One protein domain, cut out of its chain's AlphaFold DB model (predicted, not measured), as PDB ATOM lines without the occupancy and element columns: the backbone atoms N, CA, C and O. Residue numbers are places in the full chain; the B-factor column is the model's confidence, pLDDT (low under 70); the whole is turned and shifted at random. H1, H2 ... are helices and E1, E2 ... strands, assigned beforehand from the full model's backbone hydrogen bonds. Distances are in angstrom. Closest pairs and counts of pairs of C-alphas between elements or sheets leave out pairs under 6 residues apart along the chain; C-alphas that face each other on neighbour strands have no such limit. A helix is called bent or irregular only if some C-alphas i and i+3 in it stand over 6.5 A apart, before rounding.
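AT A GLANCE: This is residues 3 to 84 of the 86 residues of the protein "CBS domain-containing protein" of Rhodobacterales bacterium (UniProt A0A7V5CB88). What does the model look like at first sight? A hairpin of two strands, E1 and E2, makes a small core, with H1 and H2 packed on different sides of it, and the long helix H3 runs from the end of E2 past H2 and out of the body, where residues 77 to 84 stick out as an arm. What is it built of? The printed part has 82 residues with three named helices and two named strands in the order H1, H2, E1, E2, H3; the sheet, E1 - E2, is antiparallel, and the class is mixed, helices and strands. How large is it? It is only just compact, close to loose, with a radius of gyration of the C-alphas of 13.9 A, and elongated, spanning 47 by 27 by 26 A.

IN THESE COORDINATES: Where do the helices before the hairpin lie? H1 is residues 12 to 20, beginning at C-alpha 12 at (-39.982, 169.028, -1.478); it is neither bent nor irregular, but only just: C-alphas 14 and 17 are 6.2 A apart. H2 is residues 31 to 41, 15.6 A long from first to last C-alpha. Which residues follow? E1 is residues 45 to 50, 16.6 A long, and E2 is residues 59 to 65, 18.3 A long. H3 is residues 66 to 83, 26.6 A long, ending at C-alpha 83 at (-60.818, 199.560, -14.122).

HOW THE PARTS SIT: What is near H1? The closest C-alphas of H1 and E1 are those of Cys 15 and Pro 47, 5.6 A apart, while H1 is apart from H2 and H3. How are the strands paired? The hairpin E1 and E2 is antiparallel at 154 degrees, with N 46 and O 64 at 2.8 A and N 61 and O 48 at 2.9 A, within hydrogen-bond range. Residues 25 to 26 form a short parallel pairing with residues 48 to 49 of E1. How does H2 stand to H3? They touch, through residues 66 to 73 alone of H3, with the closest C-alphas those of Phe 38 and His 66, 6.5 A apart; they run opposite ways at a shallow tilt of 34 degrees, only just short of steep. Are the helix backbones complete? Every O i to N i+4 pair is within hydrogen-bond range in H2, against 3 of 5 in H1 and 13 of 14 in H3.

THE WHOLE: How far does it reach? The two C-alphas farthest apart are those of Gly 55 and Glu 84, at 47.7 A; the body without residues 77 to 84, which stand free, spans 38 by 25 by 21 A. Is there a cut or a long link? The printed part has no cut; the links H2 to E1 and E2 to H3 are tight, and H1 to H2 and E1 to E2 are short. Where is confidence low? The mean pLDDT of the printed part is 81.5, and residues 7 to 8, 55 and 79 to 84 are under 70.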
ATOM      1  N   ARG A   3     -48.306 174.272  -6.843       75.62
ATOM      2  CA  ARG A   3     -48.530 173.288  -5.780       75.62
ATOM      3  C   ARG A   3     -47.511 172.163  -5.932       75.62
ATOM      4  O   ARG A   3     -47.014 171.940  -7.026       75.62
ATOM      5  N   LEU A   4     -47.247 171.439  -4.851       74.19
ATOM      6  CA  LEU A   4     -46.365 170.263  -4.833       74.19
ATOM      7  C   LEU A   4     -46.622 169.235  -5.947       74.19
ATOM      8  O   LEU A   4     -45.689 168.582  -6.392       74.19
ATOM      9  N   ASP A   5     -47.880 169.096  -6.364       73.50
ATOM     10  CA  ASP A   5     -48.340 168.108  -7.348       73.50
ATOM     11  C   ASP A   5     -48.315 168.641  -8.799       73.50
ATOM     12  O   ASP A   5     -48.637 167.930  -9.745       73.50
ATOM     13  N   ASP A   6     -47.950 169.912  -8.996       76.12
ATOM     14  CA  ASP A   6     -48.025 170.577 -10.299       76.12
ATOM     15  C   ASP A   6     -46.827 170.192 -11.198       76.12
ATOM     16  O   ASP A   6     -45.687 170.120 -10.721       76.12
ATOM     17  N   PRO A   7     -47.023 169.972 -12.513       65.00
ATOM     18  CA  PRO A   7     -45.926 169.674 -13.428       65.00
ATOM     19  C   PRO A   7     -44.927 170.843 -13.490       65.00
ATOM     20  O   PRO A   7     -45.197 171.901 -14.052       65.00
ATOM     21  N   GLY A   8     -43.736 170.633 -12.920       67.50
ATOM     22  CA  GLY A   8     -42.701 171.664 -12.779       67.50
ATOM     23  C   GLY A   8     -42.642 172.315 -11.395       67.50
ATOM     24  O   GLY A   8     -42.011 173.369 -11.248       67.50
ATOM     25  N   ALA A   9     -43.296 171.716 -10.398       73.50
ATOM     26  CA  ALA A   9     -43.051 171.985  -8.992       73.50
ATOM     27  C   ALA A   9     -41.639 171.543  -8.587       73.50
ATOM     28  O   ALA A   9     -41.080 170.576  -9.111       73.50
ATOM     29  N   VAL A  10     -41.058 172.269  -7.638       76.88
ATOM     30  CA  VAL A  10     -39.771 171.897  -7.056       76.88
ATOM     31  C   VAL A  10     -39.979 170.729  -6.096       76.88
ATOM     32  O   VAL A  10     -40.937 170.722  -5.324       76.88
ATOM     33  N   ALA A  11     -39.072 169.751  -6.135       80.06
ATOM     34  CA  ALA A  11     -39.081 168.635  -5.199       80.06
ATOM     35  C   ALA A  11     -39.049 169.153  -3.754       80.06
ATOM     36  O   ALA A  11     -38.219 169.998  -3.417       80.06
ATOM     37  N   GLN A  12     -39.912 168.616  -2.887       78.38
ATOM     38  CA  GLN A  12     -39.982 169.028  -1.478       78.38
ATOM     39  C   GLN A  12     -38.618 168.954  -0.780       78.38
ATOM     40  O   GLN A  12     -38.297 169.805   0.046       78.38
ATOM     41  N   ASP A  13     -37.797 167.977  -1.163       83.06
ATOM     42  CA  ASP A  13     -36.443 167.779  -0.648       83.06
ATOM     43  C   ASP A  13     -35.526 168.989  -0.892       83.06
ATOM     44  O   ASP A  13     -34.692 169.322  -0.059       83.06
ATOM     45  N   SER A  14     -35.729 169.722  -1.994       84.31
ATOM     46  CA  SER A  14     -35.005 170.966  -2.288       84.31
ATOM     47  C   SER A  14     -35.591 172.192  -1.581       84.31
ATOM     48  O   SER A  14     -34.913 173.210  -1.472       84.31
ATOM     49  N   CYS A  15     -36.827 172.114  -1.079       86.00
ATOM     50  CA  CYS A  15     -37.466 173.195  -0.326       86.00
ATOM     51  C   CYS A  15     -36.997 173.231   1.135       86.00
ATOM     52  O   CYS A  15     -36.709 174.303   1.658       86.00
ATOM     53  N   TRP A  16     -36.871 172.070   1.787       85.88
ATOM     54  CA  TRP A  16     -36.420 171.958   3.180       85.88
ATOM     55  C   TRP A  16     -35.094 172.663   3.512       85.88
ATOM     56  O   TRP A  16     -35.058 173.363   4.528       85.88
ATOM     57  N   PRO A  17     -34.011 172.542   2.716       88.12
ATOM     58  CA  PRO A  17     -32.768 173.251   3.001       88.12
ATOM     59  C   PRO A  17     -32.930 174.771   2.908       88.12
ATOM     60  O   PRO A  17     -32.358 175.468   3.736       88.12
ATOM     61  N   LEU A  18     -33.744 175.281   1.976       87.25
ATOM     62  CA  LEU A  18     -34.023 176.717   1.867       87.25
ATOM     63  C   LEU A  18     -34.827 177.221   3.067       87.25
ATOM     64  O   LEU A  18     -34.478 178.237   3.653       87.25
ATOM     65  N   ILE A  19     -35.844 176.467   3.498       87.06
ATOM     66  CA  ILE A  19     -36.624 176.797   4.702       87.06
ATOM     67  C   ILE A  19     -35.709 176.853   5.929       87.06
ATOM     68  O   ILE A  19     -35.809 177.767   6.743       87.06
ATOM     69  N   LYS A  20     -34.780 175.897   6.043       85.50
ATOM     70  CA  LYS A  20     -33.800 175.849   7.132       85.50
ATOM     71  C   LYS A  20     -32.807 177.017   7.095       85.50
ATOM     72  O   LYS A  20     -32.357 177.446   8.152       85.50
ATOM     73  N   ASP A  21     -32.485 177.515   5.906       87.19
ATOM     74  CA  ASP A  21     -31.653 178.705   5.692       87.19
ATOM     75  C   ASP A  21     -32.407 180.017   5.997       87.19
ATOM     76  O   ASP A  21     -31.820 181.092   5.990       87.19
ATOM     77  N   GLY A  22     -33.711 179.938   6.299       86.19
ATOM     78  CA  GLY A  22     -34.579 181.099   6.508       86.19
ATOM     79  C   GLY A  22     -35.176 181.656   5.215       86.19
ATOM     80  O   GLY A  22     -35.881 182.661   5.247       86.19
ATOM     81  N   LEU A  23     -34.942 180.993   4.081       89.88
ATOM     82  CA  LEU A  23     -35.446 181.394   2.776       89.88
ATOM     83  C   LEU A  23     -36.774 180.698   2.466       89.88
ATOM     84  O   LEU A  23     -36.837 179.706   1.732       89.88
ATOM     85  N   TYR A  24     -37.851 181.226   3.037       90.44
ATOM     86  CA  TYR A  24     -39.214 180.764   2.797       90.44
ATOM     87  C   TYR A  24     -40.207 181.927   2.819       90.44
ATOM     88  O   TYR A  24     -39.947 182.986   3.384       90.44
ATOM     89  N   LEU A  25     -41.366 181.716   2.201       90.44
ATOM     90  CA  LEU A  25     -42.499 182.630   2.266       90.44
ATOM     91  C   LEU A  25     -43.592 182.035   3.145       90.44
ATOM     92  O   LEU A  25     -43.869 180.842   3.048       90.44
ATOM     93  N   GLU A  26     -44.280 182.860   3.924       89.12
ATOM     94  CA  GLU A  26     -45.529 182.427   4.546       89.12
ATOM     95  C   GLU A  26     -46.683 182.413   3.536       89.12
ATOM     96  O   GLU A  26     -46.743 183.243   2.627       89.12
ATOM     97  N   ALA A  27     -47.646 181.506   3.704       85.88
ATOM     98  CA  ALA A  27     -48.838 181.447   2.855       85.88
ATOM     99  C   ALA A  27     -49.694 182.731   2.911       85.88
ATOM    100  O   ALA A  27     -50.434 183.018   1.972       85.88
ATOM    101  N   ASN A  28     -49.581 183.513   3.991       84.88
ATOM    102  CA  ASN A  28     -50.236 184.816   4.137       84.88
ATOM    103  C   ASN A  28     -49.423 185.986   3.542       84.88
ATOM    104  O   ASN A  28     -49.910 187.118   3.524       84.88
ATOM    105  N   ALA A  29     -48.186 185.739   3.103       87.44
ATOM    106  CA  ALA A  29     -47.270 186.800   2.734       87.44
ATOM    107  C   ALA A  29     -47.679 187.454   1.412       87.44
ATOM    108  O   ALA A  29     -48.289 186.853   0.523       87.44
ATOM    109  N   THR A  30     -47.329 188.730   1.275       86.38
ATOM    110  CA  THR A  30     -47.686 189.512   0.094       86.38
ATOM    111  C   THR A  30     -46.752 189.213  -1.075       86.38
ATOM    112  O   THR A  30     -45.600 188.812  -0.908       86.38
ATOM    113  N   LEU A  31     -47.228 189.493  -2.291       84.88
ATOM    114  CA  LEU A  31     -46.398 189.391  -3.492       84.88
ATOM    115  C   LEU A  31     -45.140 190.276  -3.409       84.88
ATOM    116  O   LEU A  31     -44.089 189.883  -3.905       84.88
ATOM    117  N   GLY A  32     -45.232 191.437  -2.754       85.38
ATOM    118  CA  GLY A  32     -44.088 192.326  -2.538       85.38
ATOM    119  C   GLY A  32     -43.000 191.694  -1.668       85.38
ATOM    120  O   GLY A  32     -41.826 191.802  -2.005       85.38
ATOM    121  N   ALA A  33     -43.377 190.967  -0.609       89.06
ATOM    122  CA  ALA A  33     -42.422 190.231   0.221       89.06
ATOM    123  C   ALA A  33     -41.692 189.141  -0.583       89.06
ATOM    124  O   ALA A  33     -40.485 188.963  -0.437       89.06
ATOM    125  N   ALA A  34     -42.407 188.457  -1.483       88.12
ATOM    126  CA  ALA A  34     -41.789 187.482  -2.376       88.12
ATOM    127  C   ALA A  34     -40.768 188.128  -3.316       88.12
ATOM    128  O   ALA A  34     -39.666 187.609  -3.459       88.12
ATOM    129  N   LEU A  35     -41.113 189.264  -3.935       88.12
ATOM    130  CA  LEU A  35     -40.203 189.992  -4.824       88.12
ATOM    131  C   LEU A  35     -38.949 190.476  -4.088       88.12
ATOM    132  O   LEU A  35     -37.853 190.259  -4.590       88.12
ATOM    133  N   ALA A  36     -39.096 191.024  -2.879       89.50
ATOM    134  CA  ALA A  36     -37.960 191.465  -2.071       89.50
ATOM    135  C   ALA A  36     -36.971 190.321  -1.788       89.50
ATOM    136  O   ALA A  36     -35.771 190.485  -1.980       89.50
ATOM    137  N   LEU A  37     -37.471 189.138  -1.417       89.56
ATOM    138  CA  LEU A  37     -36.630 187.958  -1.194       89.56
ATOM    139  C   LEU A  37     -35.960 187.461  -2.484       89.56
ATOM    140  O   LEU A  37     -34.812 187.018  -2.453       89.56
ATOM    141  N   PHE A  38     -36.652 187.536  -3.625       89.12
ATOM    142  CA  PHE A  38     -36.051 187.203  -4.919       89.12
ATOM    143  C   PHE A  38     -34.921 188.161  -5.296       89.12
ATOM    144  O   PHE A  38     -33.903 187.705  -5.817       89.12
ATOM    145  N   GLU A  39     -35.087 189.458  -5.042       88.62
ATOM    146  CA  GLU A  39     -34.058 190.468  -5.301       88.62
ATOM    147  C   GLU A  39     -32.871 190.346  -4.339       88.62
ATOM    148  O   GLU A  39     -31.726 190.442  -4.776       88.62
ATOM    149  N   GLU A  40     -33.127 190.080  -3.055       90.19
ATOM    150  CA  GLU A  40     -32.092 189.965  -2.021       90.19
ATOM    151  C   GLU A  40     -31.241 188.698  -2.182       90.19
ATOM    152  O   GLU A  40     -30.011 188.762  -2.145       90.19
ATOM    153  N   HIS A  41     -31.879 187.544  -2.399       87.56
ATOM    154  CA  HIS A  41     -31.184 186.255  -2.446       87.56
ATOM    155  C   HIS A  41     -30.856 185.773  -3.867       87.56
ATOM    156  O   HIS A  41     -30.076 184.834  -4.030       87.56
ATOM    157  N   GLY A  42     -31.453 186.362  -4.909       85.38
ATOM    158  CA  GLY A  42     -31.200 185.983  -6.306       85.38
ATOM    159  C   GLY A  42     -31.626 184.552  -6.663       85.38
ATOM    160  O   GLY A  42     -31.112 183.968  -7.620       85.38
ATOM    161  N   VAL A  43     -32.541 183.951  -5.897       87.19
ATOM    162  CA  VAL A  43     -32.972 182.563  -6.105       87.19
ATOM    163  C   VAL A  43     -33.996 182.421  -7.229       87.19
ATOM    164  O   VAL A  43     -34.745 183.334  -7.566       87.19
ATOM    165  N   SER A  44     -34.058 181.233  -7.830       87.00
ATOM    166  CA  SER A  44     -35.021 180.948  -8.907       87.00
ATOM    167  C   SER A  44     -36.439 180.672  -8.392       87.00
ATOM    168  O   SER A  44     -37.420 180.870  -9.118       87.00
ATOM    169  N   PHE A  45     -36.554 180.195  -7.152       88.62
ATOM    170  CA  PHE A  45     -37.813 179.868  -6.495       88.62
ATOM    171  C   PHE A  45     -37.683 180.026  -4.978       88.62
ATOM    172  O   PHE A  45     -36.586 179.917  -4.437       88.62
ATOM    173  N   ILE A  46     -38.812 180.251  -4.310       90.81
ATOM    174  CA  ILE A  46     -38.923 180.345  -2.854       90.81
ATOM    175  C   ILE A  46     -40.034 179.385  -2.405       90.81
ATOM    176  O   ILE A  46     -41.131 179.418  -2.981       90.81
ATOM    177  N   PRO A  47     -39.776 178.503  -1.427       91.31
ATOM    178  CA  PRO A  47     -40.796 177.629  -0.869       91.31
ATOM    179  C   PRO A  47     -41.805 178.431  -0.048       91.31
ATOM    180  O   PRO A  47     -41.437 179.331   0.700       91.31
ATOM    181  N   VAL A  48     -43.081 178.087  -0.182       90.00
ATOM    182  CA  VAL A  48     -44.175 178.686   0.583       90.00
ATOM    183  C   VAL A  48     -44.632 177.693   1.632       90.00
ATOM    184  O   VAL A  48     -45.058 176.579   1.303       90.00
ATOM    185  N   VAL A  49     -44.563 178.114   2.884       90.69
ATOM    186  CA  VAL A  49     -44.957 177.327   4.045       90.69
ATOM    187  C   VAL A  49     -46.044 178.045   4.835       90.69
ATOM    188  O   VAL A  49     -46.172 179.263   4.784       90.69
ATOM    189  N   THR A  50     -46.821 177.290   5.592       88.75
ATOM    190  CA  THR A  50     -47.659 177.834   6.660       88.75
ATOM    191  C   THR A  50     -46.991 177.494   7.977       88.75
ATOM    192  O   THR A  50     -46.780 176.314   8.270       88.75
ATOM    193  N   ILE A  51     -46.647 178.513   8.763       82.75
ATOM    194  CA  ILE A  51     -46.204 178.304  10.139       82.75
ATOM    195  C   ILE A  51     -47.448 177.925  10.947       82.75
ATOM    196  O   ILE A  51     -48.385 178.711  11.079       82.75
ATOM    197  N   ALA A  52     -47.474 176.684  11.425       77.94
ATOM    198  CA  ALA A  52     -48.504 176.209  12.335       77.94
ATOM    199  C   ALA A  52     -48.201 176.668  13.775       77.94
ATOM    200  O   ALA A  52     -47.123 177.193  14.061       77.94
ATOM    201  N   SER A  53     -49.170 176.499  14.677       78.94
ATOM    202  CA  SER A  53     -49.030 176.856  16.095       78.94
ATOM    203  C   SER A  53     -47.810 176.205  16.758       78.94
ATOM    204  O   SER A  53     -47.239 175.232  16.265       78.94
ATOM    205  N   GLU A  54     -47.417 176.754  17.908       70.94
ATOM    206  CA  GLU A  54     -46.226 176.348  18.656       70.94
ATOM    207  C   GLU A  54     -46.178 174.824  18.890       70.94
ATOM    208  O   GLU A  54     -46.968 174.269  19.653       70.94
ATOM    209  N   GLY A  55     -45.242 174.151  18.210       68.50
ATOM    210  CA  GLY A  55     -45.019 172.703  18.300       68.50
ATOM    211  C   GLY A  55     -45.355 171.902  17.038       68.50
ATOM    212  O   GLY A  55     -44.983 170.729  16.964       68.50
ATOM    213  N   GLU A  56     -45.993 172.505  16.035       77.75
ATOM    214  CA  GLU A  56     -46.304 171.836  14.768       77.75
ATOM    215  C   GLU A  56     -45.254 172.113  13.686       77.75
ATOM    216  O   GLU A  56     -44.685 173.201  13.578       77.75
ATOM    217  N   ALA A  57     -44.977 171.089  12.872       76.06
ATOM    218  CA  ALA A  57     -44.093 171.236  11.726       76.06
ATOM    219  C   ALA A  57     -44.748 172.172  10.695       76.06
ATOM    220  O   ALA A  57     -45.943 172.027  10.427       76.06
ATOM    221  N   PRO A  58     -43.992 173.109  10.094       83.69
ATOM    222  CA  PRO A  58     -44.539 173.990   9.075       83.69
ATOM    223  C   PRO A  58     -45.041 173.166   7.889       83.69
ATOM    224  O   PRO A  58     -44.367 172.249   7.409       83.69
ATOM    225  N   GLU A  59     -46.229 173.504   7.400       87.50
ATOM    226  CA  GLU A  59     -46.821 172.809   6.267       87.50
ATOM    227  C   GLU A  59     -46.277 173.412   4.973       87.50
ATOM    228  O   GLU A  59     -46.440 174.605   4.722       87.50
ATOM    229  N   LEU A  60     -45.626 172.602   4.136       87.31
ATOM    230  CA  LEU A  60     -45.134 173.034   2.829       87.31
ATOM    231  C   LEU A  60     -46.269 172.988   1.802       87.31
ATOM    232  O   LEU A  60     -46.701 171.917   1.382       87.31
ATOM    233  N   TRP A  61     -46.705 174.159   1.347       87.12
ATOM    234  CA  TRP A  61     -47.788 174.284   0.371       87.12
ATOM    235  C   TRP A  61     -47.282 174.160  -1.072       87.12
ATOM    236  O   TRP A  61     -48.002 173.700  -1.965       87.12
ATOM    237  N   GLY A  62     -46.043 174.586  -1.321       88.38
ATOM    238  CA  GLY A  62     -45.455 174.582  -2.656       88.38
ATOM    239  C   GLY A  62     -44.319 175.573  -2.799       88.38
ATOM    240  O   GLY A  62     -43.634 175.893  -1.831       88.38
ATOM    241  N   SER A  63     -44.130 176.077  -4.014       89.56
ATOM    242  CA  SER A  63     -43.123 177.093  -4.298       89.56
ATOM    243  C   SER A  63     -43.647 178.167  -5.246       89.56
ATOM    244  O   SER A  63     -44.526 177.961  -6.096       89.56
ATOM    245  N   VAL A  64     -43.102 179.365  -5.081       88.38
ATOM    246  CA  VAL A  64     -43.255 180.467  -6.027       88.38
ATOM    247  C   VAL A  64     -41.961 180.565  -6.812       88.38
ATOM    248  O   VAL A  64     -40.881 180.501  -6.240       88.38
ATOM    249  N   HIS A  65     -42.066 180.708  -8.128       88.19
ATOM    250  CA  HIS A  65     -40.923 180.999  -8.985       88.19
ATOM    251  C   HIS A  65     -40.851 182.497  -9.252       88.19
ATOM    252  O   HIS A  65     -41.889 183.150  -9.380       88.19
ATOM    253  N   HIS A  66     -39.641 183.020  -9.430       86.62
ATOM    254  CA  HIS A  66     -39.434 184.439  -9.722       86.62
ATOM    255  C   HIS A  66     -40.222 184.882 -10.976       86.62
ATOM    256  O   HIS A  66     -40.924 185.891 -10.971       86.62
ATOM    257  N   MET A  67     -40.221 184.058 -12.029       85.19
ATOM    258  CA  MET A  67     -41.022 184.290 -13.241       85.19
ATOM    259  C   MET A  67     -42.530 184.367 -12.972       85.19
ATOM    260  O   MET A  67     -43.221 185.196 -13.560       85.19
ATOM    261  N   ASP A  68     -43.052 183.509 -12.096       84.12
ATOM    262  CA  ASP A  68     -44.470 183.510 -11.734       84.12
ATOM    263  C   ASP A  68     -44.827 184.745 -10.896       84.12
ATOM    264  O   ASP A  68     -45.885 185.337 -11.109       84.12
ATOM    265  N   ALA A  69     -43.928 185.184 -10.008       84.88
ATOM    266  CA  ALA A  69     -44.094 186.419  -9.244       84.88
ATOM    267  C   ALA A  69     -44.135 187.654 -10.161       84.88
ATOM    268  O   ALA A  69     -45.047 188.471 -10.050       84.88
ATOM    269  N   LEU A  70     -43.225 187.748 -11.136       85.44
ATOM    270  CA  LEU A  70     -43.203 188.840 -12.119       85.44
ATOM    271  C   LEU A  70     -44.440 188.847 -13.025       85.44
ATOM    272  O   LEU A  70     -44.976 189.911 -13.342       85.44
ATOM    273  N   LYS A  71     -44.923 187.670 -13.437       83.88
ATOM    274  CA  LYS A  71     -46.181 187.553 -14.190       83.88
ATOM    275  C   LYS A  71     -47.381 187.975 -13.347       83.88
ATOM    276  O   LYS A  71     -48.247 188.683 -13.853       83.88
ATOM    277  N   ALA A  72     -47.433 187.565 -12.081       83.56
ATOM    278  CA  ALA A  72     -48.496 187.956 -11.161       83.56
ATOM    279  C   ALA A  72     -48.484 189.467 -10.892       83.56
ATOM    280  O   ALA A  72     -49.542 190.087 -10.898       83.56
ATOM    281  N   TYR A  73     -47.300 190.063 -10.738       80.88
ATOM    282  CA  TYR A  73     -47.135 191.501 -10.535       80.88
ATOM    283  C   TYR A  73     -47.582 192.299 -11.765       80.88
ATOM    284  O   TYR A  73     -48.418 193.192 -11.648       80.88
ATOM    285  N   ASN A  74     -47.123 191.907 -12.960       82.94
ATOM    286  CA  ASN A  74     -47.592 192.501 -14.215       82.94
ATOM    287  C   ASN A  74     -49.106 192.345 -14.398       82.94
ATOM    288  O   ASN A  74     -49.768 193.268 -14.860       82.94
ATOM    289  N   ARG A  75     -49.674 191.194 -14.018       79.31
ATOM    290  CA  ARG A  75     -51.123 190.973 -14.075       79.31
ATOM    291  C   ARG A  75     -51.878 191.868 -13.093       79.31
ATOM    292  O   ARG A  75     -52.935 192.365 -13.456       79.31
ATOM    293  N   ALA A  76     -51.359 192.070 -11.885       77.50
ATOM    294  CA  ALA A  76     -51.968 192.958 -10.899       77.50
ATOM    295  C   ALA A  76     -51.988 194.412 -11.403       77.50
ATOM    296  O   ALA A  76     -53.045 195.033 -11.402       77.50
ATOM    297  N   LEU A  77     -50.865 194.901 -11.943       71.31
ATOM    298  CA  LEU A  77     -50.769 196.218 -12.588       71.31
ATOM    299  C   LEU A  77     -51.730 196.364 -13.777       71.31
ATOM    300  O   LEU A  77     -52.434 197.366 -13.893       71.31
ATOM    301  N   ALA A  78     -51.789 195.352 -14.643       71.00
ATOM    302  CA  ALA A  78     -52.688 195.348 -15.793       71.00
ATOM    303  C   ALA A  78     -54.169 195.305 -15.384       71.00
ATOM    304  O   ALA A  78     -55.010 195.856 -16.089       71.00
ATOM    305  N   SER A  79     -54.497 194.663 -14.257       59.34
ATOM    306  CA  SER A  79     -55.866 194.606 -13.742       59.34
ATOM    307  C   SER A  79     -56.322 195.956 -13.191       59.34
ATOM    308  O   SER A  79     -57.463 196.327 -13.431       59.34
ATOM    309  N   THR A  80     -55.438 196.716 -12.534       54.44
ATOM    310  CA  THR A  80     -55.736 198.095 -12.109       54.44
ATOM    311  C   THR A  80     -55.966 199.013 -13.311       54.44
ATOM    312  O   THR A  80     -56.927 199.769 -13.321       54.44
ATOM    313  N   ALA A  81     -55.166 198.879 -14.375       52.00
ATOM    314  CA  ALA A  81     -55.337 199.668 -15.600       52.00
ATOM    315  C   ALA A  81     -56.650 199.377 -16.364       52.00
ATOM    316  O   ALA A  81     -57.074 200.184 -17.189       52.00
ATOM    317  N   ALA A  82     -57.295 198.231 -16.119       53.50
ATOM    318  CA  ALA A  82     -58.551 197.868 -16.773       53.50
ATOM    319  C   ALA A  82     -59.791 198.497 -16.108       53.50
ATOM    320  O   ALA A  82     -60.829 198.597 -16.756       53.50
ATOM    321  N   GLU A  83     -59.698 198.937 -14.849       48.59
ATOM    322  CA  GLU A  83     -60.818 199.560 -14.122       48.59
ATOM    323  C   GLU A  83     -60.932 201.075 -14.380       48.59
ATOM    324  O   GLU A  83     -61.977 201.665 -14.127       48.59
ATOM    325  N   GLU A  84     -59.894 201.704 -14.944       48.94
ATOM    326  CA  GLU A  84     -59.855 203.149 -15.241       48.94
ATOM    327  C   GLU A  84     -60.347 203.497 -16.662       48.94
ATOM    328  O   GLU A  84     -60.322 204.656 -17.077       48.94
TER     329      GLU A  84